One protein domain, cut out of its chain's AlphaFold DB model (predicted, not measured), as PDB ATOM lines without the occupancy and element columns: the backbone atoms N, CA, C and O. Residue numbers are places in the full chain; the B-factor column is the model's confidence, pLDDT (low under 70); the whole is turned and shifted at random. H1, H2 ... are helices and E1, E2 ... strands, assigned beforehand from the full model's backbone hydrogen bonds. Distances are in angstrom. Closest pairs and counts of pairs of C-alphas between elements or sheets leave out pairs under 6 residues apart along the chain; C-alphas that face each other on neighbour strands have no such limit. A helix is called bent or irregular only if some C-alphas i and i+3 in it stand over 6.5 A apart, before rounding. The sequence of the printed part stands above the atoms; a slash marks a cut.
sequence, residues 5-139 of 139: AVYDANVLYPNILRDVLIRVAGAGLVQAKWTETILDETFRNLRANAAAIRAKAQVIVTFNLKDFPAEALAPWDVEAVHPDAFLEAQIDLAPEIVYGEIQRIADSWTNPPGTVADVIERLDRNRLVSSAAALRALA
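Overview. This is residues 5 to 139 of the 139 residues of an uncharacterized protein of Streptomyces sp. SID4923 (UniProt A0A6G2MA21). A small parallel sheet of four short strands is covered over one face by H2 and H6, and H7, H8 and H9 pack on these two helices away from the sheet to make one end of an elongated domain. At the other end the short helices H3, H4 and H5 are loosely gathered, H4 and H5 grazing the sheet and H3 off it. The printed part has 135 residues, with nine named helices and four named strands in the order E1 H1 H2 E2 H3 H4 E3 H5 E4 H6 H7 H8 H9; the sheet order is E2 E1 E3 E4, and the class is mixed. The whole is compact, with a radius of gyration of the C-alphas of 15.5 A and spans of 46 by 28 by 25 A.

Arrangement. E1, residues 5 to 7, has as parallel neighbours E2, residues 30 to 33, and E3, residues 59 to 61; E4, residues 79 to 81, is parallel to E3. Within hydrogen-bond range are N 5 and O 31, 3.1 A, N 6 and O 59, 2.8 A, and N 60 and O 79, 2.8 A. H1, residues 9 to 12, and H2, residues 15 to 26, link E1 to E2 in a strand-helix-strand unit, two parallel neighbours joined through helices, with a right-handed crossover. H3, residues 39 to 45, and H4, residues 50 to 55, are close but not clearly touching; the closest C-alphas, of Thr 42 and Ala 50, are 7.1 A apart. H4 only grazes the sheet with residues 51 to 55, and H5, residues 70 to 76, with residues 70 to 73. H6, residues 83 to 93, lies over E3 at a height over the sheet of 10.2 A, on the same face as H2, at 10.4 A. H7, residues 95 to 108, touches H2 at a steep tilt of 51 degrees, closest at C-alphas 23 and 101, 6.4 A. H8, residues 116 to 125, and H9, residues 129 to 136, form a helical hairpin at 10 degrees, closest at C-alphas 120 and 132, 5.3 A. H9 touches H6, closest at C-alphas 88 and 131, 4.6 A. Every O i to N i+4 pair is within hydrogen-bond range in H2, H4, H6, H7, H8 and H9; H3 has 1 of 3, with 0 of 4 for O i to N i+3, H5 has 1 of 3, with 2 of 4, and H1 is too short for an i+4 pair.

Along the chain. E1 begins at C-alpha 5, (-12.344, -33.612, 50.836), and H9 ends at C-alpha 136, (-18.111, -23.138, 28.746). H7 is 20.0 A long, H2 16.4 A, H6 15.1 A and H8 14.4 A; H5 is irregular, with C-alphas 72 and 75 7.0 A apart.

Size, cuts and confidence. The C-alphas farthest apart, of Pro 75 and Asn 111, are 48.5 A apart. The printed part has no cut and no long link. Mean pLDDT of the printed part is 84.2; residues 35 to 55 are under 70.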
ATOM      1  N   ALA A   5     -11.483 -32.803  51.687       88.00
ATOM      2  CA  ALA A   5     -12.344 -33.612  50.836       88.00
ATOM      3  C   ALA A   5     -11.762 -35.024  50.706       88.00
ATOM      4  O   ALA A   5     -10.582 -35.191  50.387       88.00
ATOM      5  N   VAL A   6     -12.581 -36.045  50.943       87.69
ATOM      6  CA  VAL A   6     -12.224 -37.444  50.679       87.69
ATOM      7  C   VAL A   6     -12.778 -37.837  49.320       87.69
ATOM      8  O   VAL A   6     -13.979 -37.736  49.087       87.69
ATOM      9  N   TYR A   7     -11.910 -38.296  48.424       87.44
ATOM     10  CA  TYR A   7     -12.317 -38.797  47.113       87.44
ATOM     11  C   TYR A   7     -12.570 -40.301  47.181       87.44
ATOM     12  O   TYR A   7     -11.681 -41.073  47.546       87.44
ATOM     13  N   ASP A   8     -13.780 -40.715  46.814       81.12
ATOM     14  CA  ASP A   8     -14.119 -42.124  46.642       81.12
ATOM     15  C   ASP A   8     -13.355 -42.726  45.441       81.12
ATOM     16  O   ASP A   8     -13.010 -42.040  44.476       81.12
ATOM     17  N   ALA A   9     -13.087 -44.031  45.464       78.12
ATOM     18  CA  ALA A   9     -12.375 -44.713  44.385       78.12
ATOM     19  C   ALA A   9     -13.112 -44.581  43.037       78.12
ATOM     20  O   ALA A   9     -12.477 -44.496  41.982       78.12
ATOM     21  N   ASN A  10     -14.449 -44.504  43.063       82.12
ATOM     22  CA  ASN A  10     -15.268 -44.368  41.857       82.12
ATOM     23  C   ASN A  10     -15.060 -43.036  41.103       82.12
ATOM     24  O   ASN A  10     -15.256 -43.012  39.888       82.12
ATOM     25  N   VAL A  11     -14.616 -41.958  41.766       84.25
ATOM     26  CA  VAL A  11     -14.318 -40.669  41.113       84.25
ATOM     27  C   VAL A  11     -12.876 -40.580  40.616       84.25
ATOM     28  O   VAL A  11     -12.557 -39.725  39.794       84.25
ATOM     29  N   LEU A  12     -12.004 -41.491  41.057       83.25
ATOM     30  CA  LEU A  12     -10.601 -41.555  40.637       83.25
ATOM     31  C   LEU A  12     -10.372 -42.482  39.435       83.25
ATOM     32  O   LEU A  12      -9.309 -42.428  38.811       83.25
ATOM     33  N   TYR A  13     -11.344 -43.324  39.074       78.94
ATOM     34  CA  TYR A  13     -11.221 -44.212  37.916       78.94
ATOM     35  C   TYR A  13     -11.232 -43.458  36.570       78.94
ATOM     36  O   TYR A  13     -10.320 -43.683  35.766       78.94
ATOM     37  N   PRO A  14     -12.176 -42.531  36.293       84.44
ATOM     38  CA  PRO A  14     -12.181 -41.809  35.025       84.44
ATOM     39  C   PRO A  14     -10.976 -40.868  34.922       84.44
ATOM     40  O   PRO A  14     -10.797 -39.981  35.753       84.44
ATOM     41  N   ASN A  15     -10.159 -41.040  33.878       85.19
ATOM     42  CA  ASN A  15      -8.878 -40.333  33.738       85.19
ATOM     43  C   ASN A  15      -9.009 -38.806  33.818       85.19
ATOM     44  O   ASN A  15      -8.210 -38.171  34.496       85.19
ATOM     45  N   ILE A  16     -10.013 -38.236  33.144       91.00
ATOM     46  CA  ILE A  16     -10.220 -36.781  33.113       91.00
ATOM     47  C   ILE A  16     -10.714 -36.255  34.457       91.00
ATOM     48  O   ILE A  16     -10.167 -35.275  34.952       91.00
ATOM     49  N   LEU A  17     -11.687 -36.924  35.078       89.94
ATOM     50  CA  LEU A  17     -12.181 -36.512  36.389       89.94
ATOM     51  C   LEU A  17     -11.065 -36.561  37.439       89.94
ATOM     52  O   LEU A  17     -10.874 -35.602  38.180       89.94
ATOM     53  N   ARG A  18     -10.282 -37.646  37.454       90.25
ATOM     54  CA  ARG A  18      -9.130 -37.792  38.346       90.25
ATOM     55  C   ARG A  18      -8.132 -36.646  38.181       90.25
ATOM     56  O   ARG A  18      -7.704 -36.086  39.186       90.25
ATOM     57  N   ASP A  19      -7.747 -36.319  36.948       91.06
ATOM     58  CA  ASP A  19      -6.746 -35.278  36.680       91.06
ATOM     59  C   ASP A  19      -7.229 -33.904  37.172       91.06
ATOM     60  O   ASP A  19      -6.513 -33.215  37.899       91.06
ATOM     61  N   VAL A  20      -8.493 -33.560  36.901       91.81
ATOM     62  CA  VAL A  20      -9.105 -32.322  37.407       91.81
ATOM     63  C   VAL A  20      -9.132 -32.292  38.937       91.81
ATOM     64  O   VAL A  20      -8.676 -31.319  39.535       91.81
ATOM     65  N   LEU A  21      -9.601 -33.357  39.594       90.69
ATOM     66  CA  LEU A  21      -9.693 -33.420  41.059       90.69
ATOM     67  C   LEU A  21      -8.326 -33.309  41.751       90.69
ATOM     68  O   LEU A  21      -8.219 -32.685  42.813       90.69
ATOM     69  N   ILE A  22      -7.281 -33.899  41.161       90.31
ATOM     70  CA  ILE A  22      -5.905 -33.801  41.664       90.31
ATOM     71  C   ILE A  22      -5.369 -32.380  41.489       90.31
ATOM     72  O   ILE A  22      -4.752 -31.846  42.410       90.31
ATOM     73  N   ARG A  23      -5.618 -31.743  40.342       91.75
ATOM     74  CA  ARG A  23      -5.146 -30.380  40.061       91.75
ATOM     75  C   ARG A  23      -5.840 -29.330  40.914       91.75
ATOM     76  O   ARG A  23      -5.161 -28.483  41.481       91.75
ATOM     77  N   VAL A  24      -7.154 -29.439  41.094       90.75
ATOM     78  CA  VAL A  24      -7.935 -28.597  42.015       90.75
ATOM     79  C   VAL A  24      -7.383 -28.695  43.443       90.75
ATOM     80  O   VAL A  24      -7.187 -27.679  44.111       90.75
ATOM     81  N   ALA A  25      -7.052 -29.906  43.899       89.50
ATOM     82  CA  ALA A  25      -6.417 -30.101  45.201       89.50
ATOM     83  C   ALA A  25      -4.989 -29.526  45.254       89.50
ATOM     84  O   ALA A  25      -4.621 -28.867  46.225       89.50
ATOM     85  N   GLY A  26      -4.191 -29.731  44.202       88.19
ATOM     86  CA  GLY A  26      -2.836 -29.188  44.074       88.19
ATOM     87  C   GLY A  26      -2.792 -27.657  44.024       88.19
ATOM     88  O   GLY A  26      -1.851 -27.059  44.539       88.19
ATOM     89  N   ALA A  27      -3.835 -27.025  43.482       90.12
ATOM     90  CA  ALA A  27      -4.041 -25.579  43.496       90.12
ATOM     91  C   ALA A  27      -4.498 -25.042  44.868       90.12
ATOM     92  O   ALA A  27      -4.635 -23.833  45.048       90.12
ATOM     93  N   GLY A  28      -4.722 -25.922  45.850       88.69
ATOM     94  CA  GLY A  28      -5.071 -25.551  47.219       88.69
ATOM     95  C   GLY A  28      -6.544 -25.200  47.433       88.69
ATOM     96  O   GLY A  28      -6.869 -24.658  48.488       88.69
ATOM     97  N   LEU A  29      -7.433 -25.514  46.481       90.31
ATOM     98  CA  LEU A  29      -8.880 -25.305  46.639       90.31
ATOM     99  C   LEU A  29      -9.460 -26.237  47.710       90.31
ATOM    100  O   LEU A  29     -10.285 -25.826  48.524       90.31
ATOM    101  N   VAL A  30      -8.940 -27.467  47.773       90.06
ATOM    102  CA  VAL A  30      -9.289 -28.465  48.789       90.06
ATOM    103  C   VAL A  30      -8.060 -29.224  49.272       90.06
ATOM    104  O   VAL A  30      -7.089 -29.418  48.542       90.06
ATOM    105  N   GLN A  31      -8.116 -29.724  50.502       87.31
ATOM    106  CA  GLN A  31      -7.163 -30.700  51.015       87.31
ATOM    107  C   GLN A  31      -7.662 -32.106  50.686       87.31
ATOM    108  O   GLN A  31      -8.372 -32.728  51.478       87.31
ATOM    109  N   ALA A  32      -7.301 -32.605  49.505       85.38
ATOM    110  CA  ALA A  32      -7.717 -33.935  49.083       85.38
ATOM    111  C   ALA A  32      -7.061 -35.038  49.923       85.38
ATOM    112  O   ALA A  32      -5.857 -35.027  50.204       85.38
ATOM    113  N   LYS A  33      -7.868 -36.032  50.283       82.94
ATOM    114  CA  LYS A  33      -7.446 -37.314  50.839       82.94
ATOM    115  C   LYS A  33      -8.013 -38.418  49.947       82.94
ATOM    116  O   LYS A  33      -9.191 -38.405  49.605       82.94
ATOM    117  N   TRP A  34      -7.172 -39.370  49.571       71.00
ATOM    118  CA  TRP A  34      -7.546 -40.588  48.849       71.00
ATOM    119  C   TRP A  34      -7.003 -41.779  49.621       71.00
ATOM    120  O   TRP A  34      -6.163 -41.601  50.510       71.00
ATOM    121  N   THR A  35      -7.406 -42.996  49.268       53.44
ATOM    122  CA  THR A  35      -6.925 -44.148  50.026       53.44
ATOM    123  C   THR A  35      -6.758 -45.443  49.284       53.44
ATOM    124  O   THR A  35      -7.634 -45.821  48.530       53.44
ATOM    125  N   GLU A  36      -5.683 -46.151  49.652       47.09
ATOM    126  CA  GLU A  36      -5.638 -47.615  49.785       47.09
ATOM    127  C   GLU A  36      -5.855 -48.039  51.262       47.09
ATOM    128  O   GLU A  36      -6.607 -48.962  51.547       47.09
ATOM    129  N   THR A  37      -5.335 -47.296  52.250       48.25
ATOM    130  CA  THR A  37      -5.364 -47.675  53.686       48.25
ATOM    131  C   THR A  37      -6.731 -47.550  54.388       48.25
ATOM    132  O   THR A  37      -6.957 -48.180  55.414       48.25
ATOM    133  N   ILE A  38      -7.670 -46.759  53.860       50.81
ATOM    134  CA  ILE A  38      -9.055 -46.672  54.378       50.81
ATOM    135  C   ILE A  38      -9.951 -47.750  53.746       50.81
ATOM    136  O   ILE A  38     -10.998 -48.067  54.309       50.81
ATOM    137  N   LEU A  39      -9.568 -48.335  52.606       48.31
ATOM    138  CA  LEU A  39     -10.434 -49.253  51.864       48.31
ATOM    139  C   LEU A  39     -10.414 -50.686  52.431       48.31
ATOM    140  O   LEU A  39     -11.466 -51.319  52.492       48.31
ATOM    141  N   ASP A  40      -9.273 -51.193  52.909       43.59
ATOM    142  CA  ASP A  40      -9.126 -52.647  53.095       43.59
ATOM    143  C   ASP A  40      -9.766 -53.259  54.356       43.59
ATOM    144  O   ASP A  40     -10.279 -54.382  54.290       43.59
ATOM    145  N   GLU A  41      -9.807 -52.553  55.489       41.16
ATOM    146  CA  GLU A  41     -10.482 -53.047  56.707       41.16
ATOM    147  C   GLU A  41     -11.882 -52.445  56.908       41.16
ATOM    148  O   GLU A  41     -12.751 -53.070  57.519       41.16
ATOM    149  N   THR A  42     -12.143 -51.261  56.351       42.75
ATOM    150  CA  THR A  42     -13.365 -50.495  56.640       42.75
ATOM    151  C   THR A  42     -14.551 -50.890  55.756       42.75
ATOM    152  O   THR A  42     -15.680 -50.880  56.238       42.75
ATOM    153  N   PHE A  43     -14.324 -51.304  54.501       45.69
ATOM    154  CA  PHE A  43     -15.416 -51.644  53.571       45.69
ATOM    155  C   PHE A  43     -15.970 -53.061  53.747       45.69
ATOM    156  O   PHE A  43     -17.103 -53.323  53.352       45.69
ATOM    157  N   ARG A  44     -15.212 -53.980  54.362       45.91
ATOM    158  CA  ARG A  44     -15.688 -55.354  54.602       45.91
ATOM    159  C   ARG A  44     -16.483 -55.513  55.903       45.91
ATOM    160  O   ARG A  44     -17.313 -56.410  55.963       45.91
ATOM    161  N   ASN A  45     -16.288 -54.643  56.905       43.78
ATOM    162  CA  ASN A  45     -16.857 -54.833  58.253       43.78
ATOM    163  C   ASN A  45     -17.648 -53.643  58.841       43.78
ATOM    164  O   ASN A  45     -18.201 -53.772  59.933       43.78
ATOM    165  N   LEU A  46     -17.756 -52.500  58.158       43.03
ATOM    166  CA  LEU A  46     -18.463 -51.312  58.661       43.03
ATOM    167  C   LEU A  46     -19.481 -50.860  57.601       43.03
ATOM    168  O   LEU A  46     -19.139 -50.654  56.449       43.03
ATOM    169  N   ARG A  47     -20.774 -50.699  57.892       46.22
ATOM    170  CA  ARG A  47     -21.276 -49.488  58.565       46.22
ATOM    171  C   ARG A  47     -20.458 -48.237  58.180       46.22
ATOM    172  O   ARG A  47     -19.752 -47.694  59.018       46.22
ATOM    173  N   ALA A  48     -20.525 -47.876  56.898       47.22
ATOM    174  CA  ALA A  48     -20.283 -46.617  56.163       47.22
ATOM    175  C   ALA A  48     -19.504 -45.389  56.732       47.22
ATOM    176  O   ALA A  48     -19.261 -44.470  55.963       47.22
ATOM    177  N   ASN A  49     -19.054 -45.298  57.991       51.88
ATOM    178  CA  ASN A  49     -18.738 -43.991  58.596       51.88
ATOM    179  C   ASN A  49     -17.263 -43.736  58.990       51.88
ATOM    180  O   ASN A  49     -16.838 -42.588  59.009       51.88
ATOM    181  N   ALA A  50     -16.424 -44.740  59.283       55.03
ATOM    182  CA  ALA A  50     -15.133 -44.515  59.979       55.03
ATOM    183  C   ALA A  50     -14.028 -43.767  59.197       55.03
ATOM    184  O   ALA A  50     -13.100 -43.229  59.807       55.03
ATOM    185  N   ALA A  51     -14.113 -43.730  57.871       55.03
ATOM    186  CA  ALA A  51     -13.104 -43.171  56.974       55.03
ATOM    187  C   ALA A  51     -13.002 -41.638  57.042       55.03
ATOM    188  O   ALA A  51     -11.957 -41.078  57.380       55.03
ATOM    189  N   ALA A  52     -14.119 -40.974  56.741       57.78
ATOM    190  CA  ALA A  52     -14.229 -39.521  56.709       57.78
ATOM    191  C   ALA A  52     -13.966 -38.908  58.092       57.78
ATOM    192  O   ALA A  52     -13.266 -37.904  58.208       57.78
ATOM    193  N   ILE A  53     -14.408 -39.598  59.147       57.78
ATOM    194  CA  ILE A  53     -14.215 -39.204  60.548       57.78
ATOM    195  C   ILE A  53     -12.730 -39.131  60.910       57.78
ATOM    196  O   ILE A  53     -12.271 -38.136  61.469       57.78
ATOM    197  N   ARG A  54     -11.946 -40.168  60.578       59.38
ATOM    198  CA  ARG A  54     -10.501 -40.193  60.876       59.38
ATOM    199  C   ARG A  54      -9.738 -39.126  60.096       59.38
ATOM    200  O   ARG A  54      -8.758 -38.588  60.606       59.38
ATOM    201  N   ALA A  55     -10.197 -38.811  58.887       60.56
ATOM    202  CA  ALA A  55      -9.620 -37.770  58.048       60.56
ATOM    203  C   ALA A  55     -10.053 -36.345  58.444       60.56
ATOM    204  O   ALA A  55      -9.483 -35.396  57.909       60.56
ATOM    205  N   LYS A  56     -11.020 -36.186  59.368       72.88
ATOM    206  CA  LYS A  56     -11.720 -34.914  59.638       72.88
ATOM    207  C   LYS A  56     -12.253 -34.269  58.352       72.88
ATOM    208  O   LYS A  56     -12.136 -33.060  58.163       72.88
ATOM    209  N   ALA A  57     -12.750 -35.104  57.445       79.56
ATOM    210  CA  ALA A  57     -13.300 -34.653  56.182       79.56
ATOM    211  C   ALA A  57     -14.609 -33.908  56.423       79.56
ATOM    212  O   ALA A  57     -15.416 -34.355  57.229       79.56
ATOM    213  N   GLN A  58     -14.819 -32.814  55.702       86.31
ATOM    214  CA  GLN A  58     -16.125 -32.158  55.631       86.31
ATOM    215  C   GLN A  58     -16.965 -32.755  54.499       86.31
ATOM    216  O   GLN A  58     -18.188 -32.786  54.580       86.31
ATOM    217  N   VAL A  59     -16.312 -33.255  53.442       89.94
ATOM    218  CA  VAL A  59     -16.989 -33.753  52.241       89.94
ATOM    219  C   VAL A  59     -16.411 -35.091  51.785       89.94
ATOM    220  O   VAL A  59     -15.192 -35.271  51.747       89.94
ATOM    221  N   ILE A  60     -17.288 -36.011  51.385       88.81
ATOM    222  CA  ILE A  60     -16.979 -37.200  50.585       88.81
ATOM    223  C   ILE A  60     -17.448 -36.931  49.154       88.81
ATOM    224  O   ILE A  60     -18.634 -36.714  48.924       88.81
ATOM    225  N   VAL A  61     -16.544 -36.977  48.178       91.69
ATOM    226  CA  VAL A  61     -16.889 -36.821  46.759       91.69
ATOM    227  C   VAL A  61     -17.080 -38.203  46.137       91.69
ATOM    228  O   VAL A  61     -16.126 -38.980  46.062       91.69
ATOM    229  N   THR A  62     -18.303 -38.524  45.706       90.69
ATOM    230  CA  THR A  62     -18.665 -39.861  45.200       90.69
ATOM    231  C   THR A  62     -19.794 -39.817  44.170       90.69
ATOM    232  O   THR A  62     -20.715 -39.008  44.261       90.69
ATOM    233  N   PHE A  63     -19.778 -40.738  43.201       89.69
ATOM    234  CA  PHE A  63     -20.940 -40.992  42.337       89.69
ATOM    235  C   PHE A  63     -22.055 -41.789  43.036       89.69
ATOM    236  O   PHE A  63     -23.202 -41.773  42.585       89.69
ATOM    237  N   ASN A  64     -21.741 -42.499  44.123       87.38
ATOM    238  CA  ASN A  64     -22.624 -43.472  44.760       87.38
ATOM    239  C   ASN A  64     -23.288 -42.905  46.022       87.38
ATOM    240  O   ASN A  64     -23.217 -43.507  47.087       87.38
ATOM    241  N   LEU A  65     -23.968 -41.761  45.912       88.31
ATOM    242  CA  LEU A  65     -24.581 -41.074  47.064       88.31
ATOM    243  C   LEU A  65     -25.464 -41.981  47.941       88.31
ATOM    244  O   LEU A  65     -25.487 -41.837  49.156       88.31
ATOM    245  N   LYS A  66     -26.150 -42.960  47.340       85.25
ATOM    246  CA  LYS A  66     -26.984 -43.941  48.057       85.25
ATOM    247  C   LYS A  66     -26.214 -44.795  49.079       85.25
ATOM    248  O   LYS A  66     -26.826 -45.302  50.013       85.25
ATOM    249  N   ASP A  67     -24.904 -44.966  48.892       82.25
ATOM    250  CA  ASP A  67     -24.038 -45.731  49.793       82.25
ATOM    251  C   ASP A  67     -23.634 -44.887  51.024       82.25
ATOM    252  O   ASP A  67     -23.127 -45.422  52.009       82.25
ATOM    253  N   PHE A  68     -23.916 -43.577  50.988       81.06
ATOM    254  CA  PHE A  68     -23.585 -42.585  52.010       81.06
ATOM    255  C   PHE A  68     -24.823 -41.752  52.405       81.06
ATOM    256  O   PHE A  68     -24.877 -40.551  52.133       81.06
ATOM    257  N   PRO A  69     -25.846 -42.368  53.026       84.81
ATOM    258  CA  PRO A  69     -27.059 -41.656  53.424       84.81
ATOM    259  C   PRO A  69     -26.755 -40.556  54.451       84.81
ATOM    260  O   PRO A  69     -25.978 -40.764  55.388       84.81
ATOM    261  N   ALA A  70     -27.397 -39.395  54.297       85.25
ATOM    262  CA  ALA A  70     -27.133 -38.203  55.103       85.25
ATOM    263  C   ALA A  70     -27.319 -38.456  56.608       85.25
ATOM    264  O   ALA A  70     -26.544 -37.962  57.422       85.25
ATOM    265  N   GLU A  71     -28.282 -39.292  56.995       84.81
ATOM    266  CA  GLU A  71     -28.549 -39.639  58.394       84.81
ATOM    267  C   GLU A  71     -27.387 -40.410  59.035       84.81
ATOM    268  O   GLU A  71     -27.143 -40.287  60.235       84.81
ATOM    269  N   ALA A  72     -26.650 -41.198  58.245       79.88
ATOM    270  CA  ALA A  72     -25.474 -41.916  58.726       79.88
ATOM    271  C   ALA A  72     -24.263 -40.987  58.898       79.88
ATOM    272  O   ALA A  72     -23.425 -41.247  59.767       79.88
ATOM    273  N   LEU A  73     -24.194 -39.913  58.103       82.38
ATOM    274  CA  LEU A  73     -23.106 -38.938  58.121       82.38
ATOM    275  C   LEU A  73     -23.333 -37.785  59.109       82.38
ATOM    276  O   LEU A  73     -22.363 -37.254  59.644       82.38
ATOM    277  N   ALA A  74     -24.589 -37.438  59.404       82.12
ATOM    278  CA  ALA A  74     -24.959 -36.303  60.250       82.12
ATOM    279  C   ALA A  74     -24.249 -36.253  61.622       82.12
ATOM    280  O   ALA A  74     -23.816 -35.170  62.010       82.12
ATOM    281  N   PRO A  75     -24.038 -37.373  62.355       82.38
ATOM    282  CA  PRO A  75     -23.296 -37.348  63.623       82.38
ATOM    283  C   PRO A  75     -21.831 -36.907  63.500       82.38
ATOM    284  O   PRO A  75     -21.173 -36.673  64.513       82.38
ATOM    285  N   TRP A  76     -21.310 -36.849  62.278       80.50
ATOM    286  CA  TRP A  76     -19.907 -36.607  61.966       80.50
ATOM    287  C   TRP A  76     -19.673 -35.286  61.238       80.50
ATOM    288  O   TRP A  76     -18.521 -34.999  60.927       80.50
ATOM    289  N   ASP A  77     -20.734 -34.513  60.978       83.38
ATOM    290  CA  ASP A  77     -20.673 -33.246  60.235       83.38
ATOM    291  C   ASP A  77     -19.979 -33.402  58.864       83.38
ATOM    292  O   ASP A  77     -19.138 -32.602  58.458       83.38
ATOM    293  N   VAL A  78     -20.292 -34.510  58.180       85.25
ATOM    294  CA  VAL A  78     -19.766 -34.857  56.854       85.25
ATOM    295  C   VAL A  78     -20.915 -34.898  55.857       85.25
ATOM    296  O   VAL A  78     -21.985 -35.423  56.158       85.25
ATOM    297  N   GLU A  79     -20.674 -34.422  54.642       90.12
ATOM    298  CA  GLU A  79     -21.627 -34.512  53.538       90.12
ATOM    299  C   GLU A  79     -21.076 -35.374  52.394       90.12
ATOM    300  O   GLU A  79     -19.895 -35.300  52.059       90.12
ATOM    301  N   ALA A  80     -21.925 -36.195  51.772       90.12
ATOM    302  CA  ALA A  80     -21.595 -36.853  50.512       90.12
ATOM    303  C   ALA A  80     -22.095 -36.005  49.338       90.12
ATOM    304  O   ALA A  80     -23.283 -35.709  49.242       90.12
ATOM    305  N   VAL A  81     -21.191 -35.647  48.428       94.75
ATOM    306  CA  VAL A  81     -21.450 -34.732  47.312       94.75
ATOM    307  C   VAL A  81     -21.092 -35.409  45.990       94.75
ATOM    308  O   VAL A  81     -20.067 -36.083  45.862       94.75
ATOM    309  N   HIS A  82     -21.946 -35.231  44.982       96.19
ATOM    310  CA  HIS A  82     -21.683 -35.724  43.630       96.19
ATOM    311  C   HIS A  82     -20.505 -34.954  43.003       96.19
ATOM    312  O   HIS A  82     -20.446 -33.735  43.166       96.19
ATOM    313  N   PRO A  83     -19.594 -35.592  42.239       96.06
ATOM    314  CA  PRO A  83     -18.435 -34.909  41.652       96.06
ATOM    315  C   PRO A  83     -18.794 -33.720  40.755       96.06
ATOM    316  O   PRO A  83     -18.052 -32.746  40.741       96.06
ATOM    317  N   ASP A  84     -19.926 -33.778  40.046       97.88
ATOM    318  CA  ASP A  84     -20.407 -32.647  39.238       97.88
ATOM    319  C   ASP A  84     -20.747 -31.425  40.098       97.88
ATOM    320  O   ASP A  84     -20.194 -30.354  39.890       97.88
ATOM    321  N   ALA A  85     -21.572 -31.601  41.135       97.31
ATOM    322  CA  ALA A  85     -21.927 -30.514  42.049       97.31
ATOM    323  C   ALA A  85     -20.703 -29.992  42.821       97.31
ATOM    324  O   ALA A  85     -20.563 -28.796  43.063       97.31
ATOM    325  N   PHE A  86     -19.788 -30.891  43.192       97.06
ATOM    326  CA  PHE A  86     -18.548 -30.516  43.858       97.06
ATOM    327  C   PHE A  86     -17.669 -29.629  42.970       97.06
ATOM    328  O   PHE A  86     -17.178 -28.602  43.442       97.06
ATOM    329  N   LEU A  87     -17.452 -30.022  41.709       96.56
ATOM    330  CA  LEU A  87     -16.594 -29.280  40.790       96.56
ATOM    331  C   LEU A  87     -17.244 -27.964  40.348       96.56
ATOM    332  O   LEU A  87     -16.541 -26.961  40.303       96.56
ATOM    333  N   GLU A  88     -18.557 -27.938  40.115       97.50
ATOM    334  CA  GLU A  88     -19.329 -26.708  39.888       97.50
ATOM    335  C   GLU A  88     -19.098 -25.697  41.019       97.50
ATOM    336  O   GLU A  88     -18.674 -24.573  40.763       97.50
ATOM    337  N   ALA A  89     -19.212 -26.126  42.280       96.38
ATOM    338  CA  ALA A  89     -18.930 -25.260  43.421       96.38
ATOM    339  C   ALA A  89     -17.471 -24.756  43.459       96.38
ATOM    340  O   ALA A  89     -17.218 -23.638  43.909       96.38
ATOM    341  N   GLN A  90     -16.496 -25.549  42.993       95.94
ATOM    342  CA  GLN A  90     -15.105 -25.080  42.892       95.94
ATOM    343  C   GLN A  90     -14.924 -24.058  41.765       95.94
ATOM    344  O   GLN A  90     -14.137 -23.124  41.919       95.94
ATOM    345  N   ILE A  91     -15.635 -24.230  40.647       97.00
ATOM    346  CA  ILE A  91     -15.635 -23.287  39.524       97.00
ATOM    347  C   ILE A  91     -16.233 -21.955  39.975       97.00
ATOM    348  O   ILE A  91     -15.614 -20.923  39.750       97.00
ATOM    349  N   ASP A  92     -17.363 -21.971  40.680       95.81
ATOM    350  CA  ASP A  92     -17.985 -20.756  41.217       95.81
ATOM    351  C   ASP A  92     -17.079 -20.043  42.230       95.81
ATOM    352  O   ASP A  92     -16.994 -18.814  42.258       95.81
ATOM    353  N   LEU A  93     -16.372 -20.815  43.062       95.00
ATOM    354  CA  LEU A  93     -15.472 -20.278  44.081       95.00
ATOM    355  C   LEU A  93     -14.208 -19.646  43.480       95.00
ATOM    356  O   LEU A  93     -13.713 -18.645  44.001       95.00
ATOM    357  N   ALA A  94     -13.644 -20.258  42.439       95.62
ATOM    358  CA  ALA A  94     -12.350 -19.874  41.888       95.62
ATOM    359  C   ALA A  94     -12.262 -20.129  40.370       95.62
ATOM    360  O   ALA A  94     -11.445 -20.949  39.929       95.62
ATOM    361  N   PRO A  95     -13.050 -19.404  39.555       96.31
ATOM    362  CA  PRO A  95     -13.220 -19.709  38.134       96.31
ATOM    363  C   PRO A  95     -11.898 -19.646  37.366       96.31
ATOM    364  O   PRO A  95     -11.563 -20.575  36.637       96.31
ATOM    365  N   GLU A  96     -11.090 -18.613  37.616       95.81
ATOM    366  CA  GLU A  96      -9.779 -18.421  36.977       95.81
ATOM    367  C   GLU A  96      -8.792 -19.555  37.291       95.81
ATOM    368  O   GLU A  96      -8.042 -20.009  36.426       95.81
ATOM    369  N   ILE A  97      -8.795 -20.043  38.538       95.31
ATOM    370  CA  ILE A  97      -7.896 -21.120  38.965       95.31
ATOM    371  C   ILE A  97      -8.319 -22.422  38.296       95.31
ATOM    372  O   ILE A  97      -7.485 -23.091  37.686       95.31
ATOM    373  N   VAL A  98      -9.606 -22.773  38.389       96.25
ATOM    374  CA  VAL A  98     -10.106 -24.029  37.824       96.25
ATOM    375  C   VAL A  98      -9.941 -24.029  36.308       96.25
ATOM    376  O   VAL A  98      -9.387 -24.986  35.771       96.25
ATOM    377  N   TYR A  99     -10.317 -22.949  35.618       96.81
ATOM    378  CA  TYR A  99     -10.144 -22.837  34.170       96.81
ATOM    379  C   TYR A  99      -8.667 -22.932  33.758       96.81
ATOM    380  O   TYR A  99      -8.329 -23.657  32.820       96.81
ATOM    381  N   GLY A 100      -7.759 -22.295  34.505       96.62
ATOM    382  CA  GLY A 100      -6.318 -22.422  34.292       96.62
ATOM    383  C   GLY A 100      -5.797 -23.858  34.443       96.62
ATOM    384  O   GLY A 100      -4.894 -24.263  33.709       96.62
ATOM    385  N   GLU A 101      -6.363 -24.661  35.349       96.19
ATOM    386  CA  GLU A 101      -6.047 -26.092  35.427       96.19
ATOM    387  C   GLU A 101      -6.597 -26.871  34.225       96.19
ATOM    388  O   GLU A 101      -5.890 -27.732  33.703       96.19
ATOM    389  N   ILE A 102      -7.802 -26.551  33.739       96.94
ATOM    390  CA  ILE A 102      -8.363 -27.167  32.522       96.94
ATOM    391  C   ILE A 102      -7.483 -26.863  31.301       96.94
ATOM    392  O   ILE A 102      -7.178 -27.775  30.530       96.94
ATOM    393  N   GLN A 103      -7.002 -25.624  31.162       96.00
ATOM    394  CA  GLN A 103      -6.039 -25.249  30.123       96.00
ATOM    395  C   GLN A 103      -4.755 -26.079  30.225       96.00
ATOM    396  O   GLN A 103      -4.326 -26.668  29.238       96.00
ATOM    397  N   ARG A 104      -4.186 -26.233  31.427       95.19
ATOM    398  CA  ARG A 104      -2.981 -27.060  31.625       95.19
ATOM    399  C   ARG A 104      -3.197 -28.542  31.313       95.19
ATOM    400  O   ARG A 104      -2.236 -29.222  30.950       95.19
ATOM    401  N   ILE A 105      -4.414 -29.067  31.474       94.31
ATOM    402  CA  ILE A 105      -4.753 -30.424  31.020       94.31
ATOM    403  C   ILE A 105      -4.703 -30.479  29.495       94.31
ATOM    404  O   ILE A 105      -4.018 -31.350  28.958       94.31
ATOM    405  N   ALA A 106      -5.372 -29.549  28.808       94.94
ATOM    406  CA  ALA A 106      -5.369 -29.484  27.348       94.94
ATOM    407  C   ALA A 106      -3.941 -29.367  26.787       94.94
ATOM    408  O   ALA A 106      -3.553 -30.165  25.936       94.94
ATOM    409  N   ASP A 107      -3.130 -28.466  27.349       94.69
ATOM    410  CA  ASP A 107      -1.736 -28.230  26.943       94.69
ATOM    411  C   ASP A 107      -0.834 -29.462  27.141       94.69
ATOM    412  O   ASP A 107       0.184 -29.616  26.466       94.69
ATOM    413  N   SER A 108      -1.187 -30.357  28.071       93.75
ATOM    414  CA  SER A 108      -0.429 -31.588  28.321       93.75
ATOM    415  C   SER A 108      -0.675 -32.676  27.271       93.75
ATOM    416  O   SER A 108       0.117 -33.618  27.156       93.75
ATOM    417  N   TRP A 109      -1.758 -32.575  26.495       93.06
ATOM    418  CA  TRP A 109      -2.056 -33.526  25.433       93.06
ATOM    419  C   TRP A 109      -1.224 -33.157  24.213       93.06
ATOM    420  O   TRP A 109      -1.474 -32.158  23.551       93.06
ATOM    421  N   THR A 110      -0.207 -33.963  23.925       89.31
ATOM    422  CA  THR A 110       0.719 -33.718  22.808       89.31
ATOM    423  C   THR A 110       0.503 -34.672  21.635       89.31
ATOM    424  O   THR A 110       0.995 -34.413  20.540       89.31
ATOM    425  N   ASN A 111      -0.248 -35.763  21.827       85.00
ATOM    426  CA  ASN A 111      -0.537 -36.741  20.782       85.00
ATOM    427  C   ASN A 111      -1.877 -37.478  21.018       85.00
ATOM    428  O   ASN A 111      -1.905 -38.456  21.770       85.00
ATOM    429  N   PRO A 112      -2.979 -37.056  20.370       85.06
ATOM    430  CA  PRO A 112      -3.121 -35.826  19.583       85.06
ATOM    431  C   PRO A 112      -3.126 -34.565  20.474       85.06
ATOM    432  O   PRO A 112      -3.476 -34.672  21.653       85.06
ATOM    433  N   PRO A 113      -2.771 -33.383  19.933       89.94
ATOM    434  CA  PRO A 113      -2.991 -32.105  20.606       89.94
ATOM    435  C   PRO A 113      -4.462 -31.897  20.973       89.94
ATOM    436  O   PRO A 113      -5.340 -32.185  20.159       89.94
ATOM    437  N   GLY A 114      -4.717 -31.415  22.190       92.62
ATOM    438  CA  GLY A 114      -6.059 -31.135  22.702       92.62
ATOM    439  C   GLY A 114      -6.319 -29.654  22.940       92.62
ATOM    440  O   GLY A 114      -5.398 -28.849  23.043       92.62
ATOM    441  N   THR A 115      -7.592 -29.305  23.067       96.19
ATOM    442  CA  THR A 115      -8.075 -27.973  23.445       96.19
ATOM    443  C   THR A 115      -8.845 -28.024  24.763       96.19
ATOM    444  O   THR A 115      -9.279 -29.086  25.213       96.19
ATOM    445  N   VAL A 116      -9.073 -26.859  25.377       96.44
ATOM    446  CA  VAL A 116      -9.966 -26.731  26.543       96.44
ATOM    447  C   VAL A 116     -11.354 -27.299  26.236       96.44
ATOM    448  O   VAL A 116     -11.918 -28.018  27.060       96.44
ATOM    449  N   ALA A 117     -11.878 -27.049  25.032       96.75
ATOM    450  CA  ALA A 117     -13.172 -27.571  24.605       96.75
ATOM    451  C   ALA A 117     -13.210 -29.110  24.617       96.75
ATOM    452  O   ALA A 117     -14.201 -29.682  25.070       96.75
ATOM    453  N   ASP A 118     -12.121 -29.779  24.219       96.12
ATOM    454  CA  ASP A 118     -12.024 -31.243  24.269       96.12
ATOM    455  C   ASP A 118     -12.017 -31.773  25.713       96.12
ATOM    456  O   ASP A 118     -12.603 -32.819  26.003       96.12
ATOM    457  N   VAL A 119     -11.364 -31.064  26.644       95.75
ATOM    458  CA  VAL A 119     -11.380 -31.425  28.073       95.75
ATOM    459  C   VAL A 119     -12.791 -31.286  28.636       95.75
ATOM    460  O   VAL A 119     -13.285 -32.212  29.283       95.75
ATOM    461  N   ILE A 120     -13.461 -30.170  28.342       97.00
ATOM    462  CA  ILE A 120     -14.834 -29.921  28.785       97.00
ATOM    463  C   ILE A 120     -15.793 -30.970  28.215       97.00
ATOM    464  O   ILE A 120     -16.623 -31.507  28.946       97.00
ATOM    465  N   GLU A 121     -15.663 -31.324  26.936       96.31
ATOM    466  CA  GLU A 121     -16.484 -32.374  26.333       96.31
ATOM    467  C   GLU A 121     -16.280 -33.725  27.035       96.31
ATOM    468  O   GLU A 121     -17.240 -34.459  27.283       96.31
ATOM    469  N   ARG A 122     -15.043 -34.061  27.414       94.81
ATOM    470  CA  ARG A 122     -14.783 -35.281  28.188       94.81
ATOM    471  C   ARG A 122     -15.394 -35.224  29.585       94.81
ATOM    472  O   ARG A 122     -15.860 -36.266  30.040       94.81
ATOM    473  N   LEU A 123     -15.407 -34.074  30.257       94.62
ATOM    474  CA  LEU A 123     -16.089 -33.919  31.550       94.62
ATOM    475  C   LEU A 123     -17.595 -34.168  31.405       94.62
ATOM    476  O   LEU A 123     -18.147 -35.006  32.118       94.62
ATOM    477  N   ASP A 124     -18.220 -33.546  30.408       95.62
ATOM    478  CA  ASP A 124     -19.644 -33.701  30.085       95.62
ATOM    479  C   ASP A 124     -20.017 -35.185  29.880       95.62
ATOM    480  O   ASP A 124     -20.869 -35.747  30.575       95.62
ATOM    481  N   ARG A 125     -19.246 -35.897  29.042       94.12
ATOM    482  CA  ARG A 125     -19.413 -37.345  28.803       94.12
ATOM    483  C   ARG A 125     -19.215 -38.210  30.057       94.12
ATOM    484  O   ARG A 125     -19.699 -39.337  30.093       94.12
ATOM    485  N   ASN A 126     -18.516 -37.710  31.078       92.00
ATOM    486  CA  ASN A 126     -18.317 -38.382  32.369       92.00
ATOM    487  C   ASN A 126     -19.348 -37.963  33.431       92.00
ATOM    488  O   ASN A 126     -19.117 -38.184  34.619       92.00
ATOM    489  N   ARG A 127     -20.510 -37.439  33.010       93.94
ATOM    490  CA  ARG A 127     -21.624 -37.023  33.881       93.94
ATOM    491  C   ARG A 127     -21.298 -35.796  34.740       93.94
ATOM    492  O   ARG A 127     -21.843 -35.673  35.836       93.94
ATOM    493  N   LEU A 128     -20.415 -34.920  34.256       95.81
ATOM    494  CA  LEU A 128     -20.133 -33.614  34.854       95.81
ATOM    495  C   LEU A 128     -20.758 -32.495  34.010       95.81
ATOM    496  O   LEU A 128     -20.059 -31.669  33.422       95.81
ATOM    497  N   VAL A 129     -22.082 -32.543  33.867       97.06
ATOM    498  CA  VAL A 129     -22.834 -31.708  32.924       97.06
ATOM    499  C   VAL A 129     -22.872 -30.258  33.400       97.06
ATOM    500  O   VAL A 129     -22.613 -29.353  32.604       97.06
ATOM    501  N   SER A 130     -23.141 -30.030  34.689       97.06
ATOM    502  CA  SER A 130     -23.191 -28.681  35.260       97.06
ATOM    503  C   SER A 130     -21.817 -28.020  35.233       97.06
ATOM    504  O   SER A 130     -21.667 -26.905  34.735       97.06
ATOM    505  N   SER A 131     -20.780 -28.748  35.649       96.81
ATOM    506  CA  SER A 131     -19.398 -28.264  35.611       96.81
ATOM    507  C   SER A 131     -18.952 -27.929  34.187       96.81
ATOM    508  O   SER A 131     -18.304 -26.911  33.952       96.81
ATOM    509  N   ALA A 132     -19.306 -28.775  33.212       97.06
ATOM    510  CA  ALA A 132     -18.993 -28.526  31.811       97.06
ATOM    511  C   ALA A 132     -19.711 -27.277  31.278       97.06
ATOM    512  O   ALA A 132     -19.116 -26.502  30.530       97.06
ATOM    513  N   ALA A 133     -20.972 -27.060  31.661       97.38
ATOM    514  CA  ALA A 133     -21.707 -25.847  31.314       97.38
ATOM    515  C   ALA A 133     -21.070 -24.593  31.937       97.38
ATOM    516  O   ALA A 133     -20.853 -23.615  31.222       97.38
ATOM    517  N   ALA A 134     -20.701 -24.647  33.220       97.06
ATOM    518  CA  ALA A 134     -20.040 -23.547  33.918       97.06
ATOM    519  C   ALA A 134     -18.699 -23.177  33.260       97.06
ATOM    520  O   ALA A 134     -18.457 -22.010  32.969       97.06
ATOM    521  N   LEU A 135     -17.866 -24.165  32.912       96.56
ATOM    522  CA  LEU A 135     -16.594 -23.928  32.214       96.56
ATOM    523  C   LEU A 135     -16.776 -23.323  30.817       96.56
ATOM    524  O   LEU A 135     -15.989 -22.467  30.422       96.56
ATOM    525  N   ARG A 136     -17.807 -23.733  30.064       96.94
ATOM    526  CA  ARG A 136     -18.111 -23.138  28.746       96.94
ATOM    527  C   ARG A 136     -18.505 -21.671  28.852       96.94
ATOM    528  O   ARG A 136     -18.253 -20.927  27.916       96.94
ATOM    529  N   ALA A 137     -19.122 -21.263  29.960       96.06
ATOM    530  CA  ALA A 137     -19.516 -19.876  30.183       96.06
ATOM    531  C   ALA A 137     -18.328 -18.944  30.499       96.06
ATOM    532  O   ALA A 137     -18.493 -17.729  30.446       96.06
ATOM    533  N   LEU A 138     -17.154 -19.503  30.820       91.81
ATOM    534  CA  LEU A 138     -15.916 -18.757  31.082       91.81
ATOM    535  C   LEU A 138     -15.047 -18.548  29.826       91.81
ATOM    536  O   LEU A 138     -14.067 -17.809  29.898       91.81
ATOM    537  N   ALA A 139     -15.367 -19.236  28.724       77.94
ATOM    538  CA  ALA A 139     -14.571 -19.276  27.495       77.94
ATOM    539  C   ALA A 139     -14.823 -18.090  26.550       77.94
ATOM    540  O   ALA A 139     -15.957 -17.558  26.528       77.94
TER     541      ALA A 139